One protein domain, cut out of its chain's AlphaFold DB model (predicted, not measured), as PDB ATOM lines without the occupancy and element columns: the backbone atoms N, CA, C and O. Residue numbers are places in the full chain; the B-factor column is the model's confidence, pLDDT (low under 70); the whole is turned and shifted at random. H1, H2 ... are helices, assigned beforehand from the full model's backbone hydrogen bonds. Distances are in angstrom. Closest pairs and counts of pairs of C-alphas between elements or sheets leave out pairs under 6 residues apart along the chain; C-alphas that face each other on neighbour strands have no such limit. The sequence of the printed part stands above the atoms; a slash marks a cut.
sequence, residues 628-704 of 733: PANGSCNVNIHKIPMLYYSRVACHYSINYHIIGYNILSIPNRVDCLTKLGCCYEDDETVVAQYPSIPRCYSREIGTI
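What this domain is: This is residues 628 to 704 of the 733 residues of the protein "Epi-1" of Ciona intestinalis (UniProt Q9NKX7). This is a flat body of little regular structure, built mostly of loops, with four short helices spread round a middle where residues 679 to 680 pair antiparallel with residues 696 to 697. H1 lies toward one end of the longest axis and H2 at the other. The printed part has 77 residues, 21 of them in H1, H2, H3 and H4, in that order, with no named strand; the class is all helix. It is compact, with a radius of gyration of the C-alphas of 12.8 A and spans of 39 by 32 by 17 A.

How they stand to each other: H3, residues 669 to 674, and H4, residues 684 to 689, are apart. H1, residues 641 to 644, and H2, residues 654 to 658, are apart from each other and from both. Every O i to N i+4 pair is within hydrogen-bond range in H2, H3 and H4; H1 is too short for such a pair.

Where its parts are: H3 and H4 each measure 8.5 A. H1 begins at C-alpha 641 (55.637, 75.584, 130.834); H4 ends at C-alpha 689 (64.435, 71.406, 131.164).

The domain as a whole: The C-alphas farthest apart, His 638 and Ile 658, are 39.6 A apart. The printed part has no cut and its three links are short. Confidence is under 70 at 628 to 631, 635, 637 to 638 and 701 to 704.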
ATOM      1  N   PRO A 628      51.645  85.416 122.844       66.50
ATOM      2  CA  PRO A 628      52.500  86.489 122.351       66.50
ATOM      3  C   PRO A 628      51.764  87.319 121.298       66.50
ATOM      4  O   PRO A 628      50.889  86.816 120.592       66.50
ATOM      5  N   ALA A 629      52.151  88.584 121.150       66.75
ATOM      6  CA  ALA A 629      51.629  89.418 120.076       66.75
ATOM      7  C   ALA A 629      52.109  88.910 118.704       66.75
ATOM      8  O   ALA A 629      53.239  88.432 118.557       66.75
ATOM      9  N   ASN A 630      51.276  89.070 117.680       68.00
ATOM     10  CA  ASN A 630      51.610  88.709 116.303       68.00
ATOM     11  C   ASN A 630      52.924  89.370 115.844       68.00
ATOM     12  O   ASN A 630      53.121  90.571 116.031       68.00
ATOM     13  N   GLY A 631      53.836  88.593 115.252       66.19
ATOM     14  CA  GLY A 631      55.154  89.062 114.805       66.19
ATOM     15  C   GLY A 631      56.198  89.249 115.920       66.19
ATOM     16  O   GLY A 631      57.372  89.512 115.627       66.19
ATOM     17  N   SER A 632      55.813  89.083 117.188       75.38
ATOM     18  CA  SER A 632      56.730  89.126 118.329       75.38
ATOM     19  C   SER A 632      57.308  87.745 118.658       75.38
ATOM     20  O   SER A 632      56.838  86.708 118.180       75.38
ATOM     21  N   CYS A 633      58.374  87.744 119.456       78.75
ATOM     22  CA  CYS A 633      58.946  86.522 120.002       78.75
ATOM     23  C   CYS A 633      58.121  86.042 121.195       78.75
ATOM     24  O   CYS A 633      57.823  86.821 122.099       78.75
ATOM     25  N   ASN A 634      57.821  84.744 121.236       75.12
ATOM     26  CA  ASN A 634      57.266  84.089 122.417       75.12
ATOM     27  C   ASN A 634      58.333  83.944 123.519       75.12
ATOM     28  O   ASN A 634      58.853  82.857 123.775       75.12
ATOM     29  N   VAL A 635      58.671  85.063 124.161       66.94
ATOM     30  CA  VAL A 635      59.646  85.130 125.261       66.94
ATOM     31  C   VAL A 635      59.132  84.498 126.557       66.94
ATOM     32  O   VAL A 635      59.931  84.242 127.445       66.94
ATOM     33  N   ASN A 636      57.825  84.218 126.656       72.44
ATOM     34  CA  ASN A 636      57.198  83.585 127.817       72.44
ATOM     35  C   ASN A 636      57.681  84.170 129.160       72.44
ATOM     36  O   ASN A 636      58.255  83.470 129.992       72.44
ATOM     37  N   ILE A 637      57.454  85.476 129.358       65.69
ATOM     38  CA  ILE A 637      57.954  86.255 130.513       65.69
ATOM     39  C   ILE A 637      57.581  85.597 131.851       65.69
ATOM     40  O   ILE A 637      58.363  85.606 132.798       65.69
ATOM     41  N   HIS A 638      56.408  84.967 131.907       64.94
ATOM     42  CA  HIS A 638      55.858  84.326 133.103       64.94
ATOM     43  C   HIS A 638      56.317  82.876 133.300       64.94
ATOM     44  O   HIS A 638      55.806  82.191 134.183       64.94
ATOM     45  N   LYS A 639      57.244  82.389 132.463       71.12
ATOM     46  CA  LYS A 639      57.799  81.027 132.495       71.12
ATOM     47  C   LYS A 639      56.729  79.930 132.533       71.12
ATOM     48  O   LYS A 639      56.910  78.894 133.169       71.12
ATOM     49  N   ILE A 640      55.610  80.133 131.835       71.50
ATOM     50  CA  ILE A 640      54.509  79.164 131.789       71.50
ATOM     51  C   ILE A 640      54.957  77.955 130.958       71.50
ATOM     52  O   ILE A 640      55.154  78.109 129.750       71.50
ATOM     53  N   PRO A 641      55.065  76.741 131.529       72.88
ATOM     54  CA  PRO A 641      55.637  75.584 130.834       72.88
ATOM     55  C   PRO A 641      54.999  75.292 129.471       72.88
ATOM     56  O   PRO A 641      55.687  74.984 128.503       72.88
ATOM     57  N   MET A 642      53.678  75.450 129.378       72.19
ATOM     58  CA  MET A 642      52.903  75.147 128.174       72.19
ATOM     59  C   MET A 642      53.288  76.007 126.968       72.19
ATOM     60  O   MET A 642      53.313  75.513 125.846       72.19
ATOM     61  N   LEU A 643      53.607  77.286 127.183       74.81
ATOM     62  CA  LEU A 643      53.881  78.225 126.094       74.81
ATOM     63  C   LEU A 643      55.193  77.943 125.376       74.81
ATOM     64  O   LEU A 643      55.323  78.276 124.202       74.81
ATOM     65  N   TYR A 644      56.151  77.297 126.040       80.62
ATOM     66  CA  TYR A 644      57.383  76.896 125.374       80.62
ATOM     67  C   TYR A 644      57.100  75.903 124.238       80.62
ATOM     68  O   TYR A 644      57.736  75.974 123.190       80.62
ATOM     69  N   TYR A 645      56.102  75.028 124.398       79.75
ATOM     70  CA  TYR A 645      55.738  74.035 123.388       79.75
ATOM     71  C   TYR A 645      55.012  74.622 122.172       79.75
ATOM     72  O   TYR A 645      54.855  73.924 121.175       79.75
ATOM     73  N   SER A 646      54.563  75.883 122.197       78.12
ATOM     74  CA  SER A 646      53.972  76.497 120.996       78.12
ATOM     75  C   SER A 646      55.029  76.956 119.985       78.12
ATOM     76  O   SER A 646      54.693  77.266 118.842       78.12
ATOM     77  N   ARG A 647      56.308  76.991 120.385       83.31
ATOM     78  CA  ARG A 647      57.421  77.458 119.556       83.31
ATOM     79  C   ARG A 647      57.679  76.499 118.393       83.31
ATOM     80  O   ARG A 647      57.859  75.299 118.585       83.31
ATOM     81  N   VAL A 648      57.762  77.055 117.186       84.31
ATOM     82  CA  VAL A 648      58.102  76.317 115.961       84.31
ATOM     83  C   VAL A 648      59.557  76.588 115.605       84.31
ATOM     84  O   VAL A 648      60.004  77.729 115.669       84.31
ATOM     85  N   ALA A 649      60.309  75.553 115.239       86.19
ATOM     86  CA  ALA A 649      61.735  75.695 114.964       86.19
ATOM     87  C   ALA A 649      62.022  76.496 113.692       86.19
ATOM     88  O   ALA A 649      61.378  76.307 112.658       86.19
ATOM     89  N   CYS A 650      63.051  77.337 113.762       86.00
ATOM     90  CA  CYS A 650      63.678  77.930 112.593       86.00
ATOM     91  C   CYS A 650      64.937  77.149 112.236       86.00
ATOM     92  O   CYS A 650      65.908  77.157 112.989       86.00
ATOM     93  N   HIS A 651      64.920  76.521 111.065       82.75
ATOM     94  CA  HIS A 651      66.062  75.786 110.525       82.75
ATOM     95  C   HIS A 651      66.804  76.598 109.477       82.75
ATOM     96  O   HIS A 651      66.241  77.502 108.850       82.75
ATOM     97  N   TYR A 652      68.062  76.231 109.241       80.06
ATOM     98  CA  TYR A 652      68.753  76.660 108.035       80.06
ATOM     99  C   TYR A 652      67.969  76.171 106.814       80.06
ATOM    100  O   TYR A 652      67.613  74.999 106.702       80.06
ATOM    101  N   SER A 653      67.667  77.083 105.894       75.56
ATOM    102  CA  SER A 653      67.018  76.706 104.641       75.56
ATOM    103  C   SER A 653      67.971  75.908 103.751       75.56
ATOM    104  O   SER A 653      69.192  75.934 103.925       75.56
ATOM    105  N   ILE A 654      67.418  75.252 102.729       71.81
ATOM    106  CA  ILE A 654      68.213  74.497 101.756       71.81
ATOM    107  C   ILE A 654      69.285  75.356 101.063       71.81
ATOM    108  O   ILE A 654      70.368  74.867 100.762       71.81
ATOM    109  N   ASN A 655      69.043  76.662 100.908       75.94
ATOM    110  CA  ASN A 655      70.024  77.588 100.339       75.94
ATOM    111  C   ASN A 655      71.297  77.674 101.191       75.94
ATOM    112  O   ASN A 655      72.392  77.754 100.647       75.94
ATOM    113  N   TYR A 656      71.170  77.621 102.519       76.81
ATOM    114  CA  TYR A 656      72.328  77.590 103.413       76.81
ATOM    115  C   TYR A 656      73.028  76.232 103.381       76.81
ATOM    116  O   TYR A 656      74.252  76.180 103.485       76.81
ATOM    117  N   HIS A 657      72.279  75.147 103.170       74.56
ATOM    118  CA  HIS A 657      72.869  73.824 103.001       74.56
ATOM    119  C   HIS A 657      73.784  73.747 101.773       74.56
ATOM    120  O   HIS A 657      74.904  73.255 101.877       74.56
ATOM    121  N   ILE A 658      73.371  74.344 100.650       72.94
ATOM    122  CA  ILE A 658      74.192  74.450  99.430       72.94
ATOM    123  C   ILE A 658      75.515  75.196  99.695       72.94
ATOM    124  O   ILE A 658      76.530  74.904  99.071       72.94
ATOM    125  N   ILE A 659      75.527  76.134 100.648       77.12
ATOM    126  CA  ILE A 659      76.711  76.923 101.037       77.12
ATOM    127  C   ILE A 659      77.582  76.168 102.073       77.12
ATOM    128  O   ILE A 659      78.626  76.662 102.492       77.12
ATOM    129  N   GLY A 660      77.193  74.952 102.471       74.06
ATOM    130  CA  GLY A 660      77.962  74.080 103.364       74.06
ATOM    131  C   GLY A 660      77.489  74.060 104.821       74.06
ATOM    132  O   GLY A 660      78.169  73.482 105.666       74.06
ATOM    133  N   TYR A 661      76.340  74.663 105.144       78.75
ATOM    134  CA  TYR A 661      75.759  74.548 106.487       78.75
ATOM    135  C   TYR A 661      75.064  73.193 106.676       78.75
ATOM    136  O   TYR A 661      74.422  72.659 105.769       78.75
ATOM    137  N   ASN A 662      75.144  72.637 107.886       80.12
ATOM    138  CA  ASN A 662      74.405  71.426 108.226       80.12
ATOM    139  C   ASN A 662      72.940  71.776 108.535       80.12
ATOM    140  O   ASN A 662      72.657  72.535 109.463       80.12
ATOM    141  N   ILE A 663      72.016  71.187 107.778       78.19
ATOM    142  CA  ILE A 663      70.581  71.465 107.872       78.19
ATOM    143  C   ILE A 663      69.934  70.936 109.164       78.19
ATOM    144  O   ILE A 663      68.906  71.452 109.584       78.19
ATOM    145  N   LEU A 664      70.560  69.952 109.820       81.56
ATOM    146  CA  LEU A 664      70.137  69.414 111.117       81.56
ATOM    147  C   LEU A 664      70.833  70.097 112.303       81.56
ATOM    148  O   LEU A 664      70.526  69.802 113.458       81.56
ATOM    149  N   SER A 665      71.800  70.984 112.048       82.00
ATOM    150  CA  SER A 665      72.468  71.704 113.133       82.00
ATOM    151  C   SER A 665      71.564  72.796 113.694       82.00
ATOM    152  O   SER A 665      70.917  73.536 112.953       82.00
ATOM    153  N   ILE A 666      71.532  72.905 115.023       83.12
ATOM    154  CA  ILE A 666      70.799  73.971 115.704       83.12
ATOM    155  C   ILE A 666      71.498  75.300 115.380       83.12
ATOM    156  O   ILE A 666      72.697  75.419 115.658       83.12
ATOM    157  N   PRO A 667      70.790  76.305 114.831       84.38
ATOM    158  CA  PRO A 667      71.398  77.589 114.519       84.38
ATOM    159  C   PRO A 667      72.004  78.252 115.755       84.38
ATOM    160  O   PRO A 667      71.403  78.270 116.835       84.38
ATOM    161  N   ASN A 668      73.189  78.835 115.586       83.94
ATOM    162  CA  ASN A 668      73.800  79.642 116.637       83.94
ATOM    163  C   ASN A 668      73.005  80.949 116.846       83.94
ATOM    164  O   ASN A 668      72.200  81.353 116.003       83.94
ATOM    165  N   ARG A 669      73.242  81.634 117.971       82.62
ATOM    166  CA  ARG A 669      72.517  82.863 118.337       82.62
ATOM    167  C   ARG A 669      72.576  83.939 117.251       82.62
ATOM    168  O   ARG A 669      71.560  84.542 116.917       82.62
ATOM    169  N   VAL A 670      73.763  84.176 116.696       82.31
ATOM    170  CA  VAL A 670      73.985  85.231 115.700       82.31
ATOM    171  C   VAL A 670      73.219  84.922 114.419       82.31
ATOM    172  O   VAL A 670      72.478  85.768 113.926       82.31
ATOM    173  N   ASP A 671      73.330  83.701 113.913       81.25
ATOM    174  CA  ASP A 671      72.665  83.250 112.697       81.25
ATOM    175  C   ASP A 671      71.147  83.220 112.869       81.25
ATOM    176  O   ASP A 671      70.420  83.652 111.974       81.25
ATOM    177  N   CYS A 672      70.660  82.783 114.032       85.12
ATOM    178  CA  CYS A 672      69.235  82.765 114.332       85.12
ATOM    179  C   CYS A 672      68.618  84.171 114.245       85.12
ATOM    180  O   CYS A 672      67.611  84.368 113.562       85.12
ATOM    181  N   LEU A 673      69.254  85.155 114.890       80.12
ATOM    182  CA  LEU A 673      68.747  86.528 114.951       80.12
ATOM    183  C   LEU A 673      68.963  87.296 113.637       80.12
ATOM    184  O   LEU A 673      68.091  88.059 113.228       80.12
ATOM    185  N   THR A 674      70.108  87.107 112.971       77.69
ATOM    186  CA  THR A 674      70.515  87.944 111.824       77.69
ATOM    187  C   THR A 674      70.230  87.309 110.464       77.69
ATOM    188  O   THR A 674      69.709  87.984 109.581       77.69
ATOM    189  N   LYS A 675      70.538  86.018 110.277       79.94
ATOM    190  CA  LYS A 675      70.385  85.320 108.987       79.94
ATOM    191  C   LYS A 675      68.988  84.746 108.792       79.94
ATOM    192  O   LYS A 675      68.490  84.727 107.667       79.94
ATOM    193  N   LEU A 676      68.383  84.246 109.869       79.81
ATOM    194  CA  LEU A 676      67.054  83.627 109.841       79.81
ATOM    195  C   LEU A 676      65.941  84.599 110.267       79.81
ATOM    196  O   LEU A 676      64.780  84.359 109.949       79.81
ATOM    197  N   GLY A 677      66.275  85.702 110.951       82.25
ATOM    198  CA  GLY A 677      65.295  86.683 111.445       82.25
ATOM    199  C   GLY A 677      64.365  86.130 112.533       82.25
ATOM    200  O   GLY A 677      63.272  86.661 112.767       82.25
ATOM    201  N   CYS A 678      64.786  85.046 113.178       87.69
ATOM    202  CA  CYS A 678      64.024  84.298 114.162       87.69
ATOM    203  C   CYS A 678      64.337  84.766 115.588       87.69
ATOM    204  O   CYS A 678      65.102  85.704 115.809       87.69
ATOM    205  N   CYS A 679      63.689  84.141 116.561       87.19
ATOM    206  CA  CYS A 679      63.866  84.386 117.983       87.19
ATOM    207  C   CYS A 679      64.797  83.333 118.587       87.19
ATOM    208  O   CYS A 679      64.814  82.190 118.129       87.19
ATOM    209  N   TYR A 680      65.549  83.707 119.620       85.88
ATOM    210  CA  TYR A 680      66.505  82.823 120.285       85.88
ATOM    211  C   TYR A 680      66.198  82.723 121.784       85.88
ATOM    212  O   TYR A 680      65.850  83.727 122.402       85.88
ATOM    213  N   GLU A 681      66.285  81.517 122.348       86.75
ATOM    214  CA  GLU A 681      66.192  81.276 123.793       86.75
ATOM    215  C   GLU A 681      67.587  81.339 124.425       86.75
ATOM    216  O   GLU A 681      68.432  80.483 124.154       86.75
ATOM    217  N   ASP A 682      67.806  82.363 125.249       80.06
ATOM    218  CA  ASP A 682      69.069  82.607 125.951       80.06
ATOM    219  C   ASP A 682      69.100  81.915 127.341       80.06
ATOM    220  O   ASP A 682      70.178  81.745 127.908       80.06
ATOM    221  N   ASP A 683      67.956  81.491 127.905       81.94
ATOM    222  CA  ASP A 683      67.906  80.847 129.228       81.94
ATOM    223  C   ASP A 683      68.292  79.354 129.159       81.94
ATOM    224  O   ASP A 683      67.502  78.483 128.779       81.94
ATOM    225  N   GLU A 684      69.517  79.037 129.588       82.44
ATOM    226  CA  GLU A 684      70.044  77.666 129.644       82.44
ATOM    227  C   GLU A 684      69.211  76.731 130.536       82.44
ATOM    228  O   GLU A 684      69.158  75.525 130.283       82.44
ATOM    229  N   THR A 685      68.516  77.260 131.549       81.94
ATOM    230  CA  THR A 685      67.665  76.436 132.421       81.94
ATOM    231  C   THR A 685      66.443  75.913 131.672       81.94
ATOM    232  O   THR A 685      66.071  74.749 131.831       81.94
ATOM    233  N   VAL A 686      65.870  76.735 130.788       80.62
ATOM    234  CA  VAL A 686      64.737  76.359 129.934       80.62
ATOM    235  C   VAL A 686      65.178  75.302 128.931       80.62
ATOM    236  O   VAL A 686      64.482  74.307 128.740       80.62
ATOM    237  N   VAL A 687      66.357  75.460 128.327       82.19
ATOM    238  CA  VAL A 687      66.846  74.479 127.351       82.19
ATOM    239  C   VAL A 687      67.182  73.138 128.005       82.19
ATOM    240  O   VAL A 687      66.867  72.089 127.445       82.19
ATOM    241  N   ALA A 688      67.776  73.152 129.199       82.38
ATOM    242  CA  ALA A 688      68.048  71.929 129.948       82.38
ATOM    243  C   ALA A 688      66.754  71.208 130.365       82.38
ATOM    244  O   ALA A 688      66.694  69.980 130.339       82.38
ATOM    245  N   GLN A 689      65.714  71.963 130.729       80.25
ATOM    246  CA  GLN A 689      64.435  71.406 131.164       80.25
ATOM    247  C   GLN A 689      63.562  70.909 130.000       80.25
ATOM    248  O   GLN A 689      62.780  69.976 130.187       80.25
ATOM    249  N   TYR A 690      63.691  71.503 128.809       80.69
ATOM    250  CA  TYR A 690      62.846  71.209 127.649       80.69
ATOM    251  C   TYR A 690      63.664  70.955 126.367       80.69
ATOM    252  O   TYR A 690      63.650  71.771 125.441       80.69
ATOM    253  N   PRO A 691      64.340  69.799 126.250       78.19
ATOM    254  CA  PRO A 691      65.223  69.501 125.117       78.19
ATOM    255  C   PRO A 691      64.485  69.352 123.775       78.19
ATOM    256  O   PRO A 691      65.065  69.580 122.717       78.19
ATOM    257  N   SER A 692      63.197  68.996 123.801       78.19
ATOM    258  CA  SER A 692      62.352  68.842 122.606       78.19
ATOM    259  C   SER A 692      61.872  70.174 122.013       78.19
ATOM    260  O   SER A 692      61.111  70.171 121.045       78.19
ATOM    261  N   ILE A 693      62.275  71.305 122.600       83.44
ATOM    262  CA  ILE A 693      61.868  72.652 122.194       83.44
ATOM    263  C   ILE A 693      63.051  73.338 121.500       83.44
ATOM    264  O   ILE A 693      64.179  73.288 121.997       83.44
ATOM    265  N   PRO A 694      62.832  73.991 120.349       87.00
ATOM    266  CA  PRO A 694      63.917  74.620 119.612       87.00
ATOM    267  C   PRO A 694      64.477  75.852 120.331       87.00
ATOM    268  O   PRO A 694      63.727  76.740 120.739       87.00
ATOM    269  N   ARG A 695      65.815  75.956 120.389       87.50
ATOM    270  CA  ARG A 695      66.512  77.186 120.820       87.50
ATOM    271  C   ARG A 695      66.263  78.350 119.861       87.50
ATOM    272  O   ARG A 695      66.047  79.469 120.307       87.50
ATOM    273  N   CYS A 696      66.293  78.082 118.555       87.88
ATOM    274  CA  CYS A 696      65.983  79.053 117.508       87.88
ATOM    275  C   CYS A 696      64.568  78.804 116.975       87.88
ATOM    276  O   CYS A 696      64.313  77.762 116.369       87.88
ATOM    277  N   TYR A 697      63.647  79.740 117.194       88.88
ATOM    278  CA  TYR A 697      62.225  79.557 116.902       88.88
ATOM    279  C   TYR A 697      61.612  80.733 116.141       88.88
ATOM    280  O   TYR A 697      62.061  81.874 116.243       88.88
ATOM    281  N   SER A 698      60.577  80.461 115.351       85.62
ATOM    282  CA  SER A 698      59.912  81.472 114.537       85.62
ATOM    283  C   SER A 698      59.100  82.439 115.392       85.62
ATOM    284  O   SER A 698      58.534  82.065 116.417       85.62
ATOM    285  N   ARG A 699      58.989  83.682 114.918       82.69
ATOM    286  CA  ARG A 699      58.038  84.667 115.451       82.69
ATOM    287  C   ARG A 699      56.603  84.169 115.272       82.69
ATOM    288  O   ARG A 699      56.326  83.426 114.329       82.69
ATOM    289  N   GLU A 700      55.701  84.601 116.151       76.62
ATOM    290  CA  GLU A 700      54.289  84.224 116.048       76.62
ATOM    291  C   GLU A 700      53.679  84.715 114.732       76.62
ATOM    292  O   GLU A 700      53.918  85.847 114.291       76.62
ATOM    293  N   ILE A 701      52.890  83.848 114.094       57.81
ATOM    294  CA  ILE A 701      52.302  84.115 112.781       57.81
ATOM    295  C   ILE A 701      51.200  85.159 112.941       57.81
ATOM    296  O   ILE A 701      50.100  84.863 113.399       57.81
ATOM    297  N   GLY A 702      51.469  86.374 112.479       40.38
ATOM    298  CA  GLY A 702      50.423  87.344 112.218       40.38
ATOM    299  C   GLY A 702      50.953  88.598 111.546       40.38
ATOM    300  O   GLY A 702      52.122  88.960 111.661       40.38
ATOM    301  N   THR A 703      50.075  89.248 110.796       27.22
ATOM    302  CA  THR A 703      50.338  90.556 110.205       27.22
ATOM    303  C   THR A 703      50.381  91.588 111.320       27.22
ATOM    304  O   THR A 703      49.390  91.772 112.028       27.22
ATOM    305  N   ILE A 704      51.515  92.265 111.476       31.12
ATOM    306  CA  ILE A 704      51.585  93.468 112.301       31.12
ATOM    307  C   ILE A 704      50.704  94.509 111.605       31.12
ATOM    308  O   ILE A 704      51.021  94.949 110.499       31.12
TER     309      ILE A 704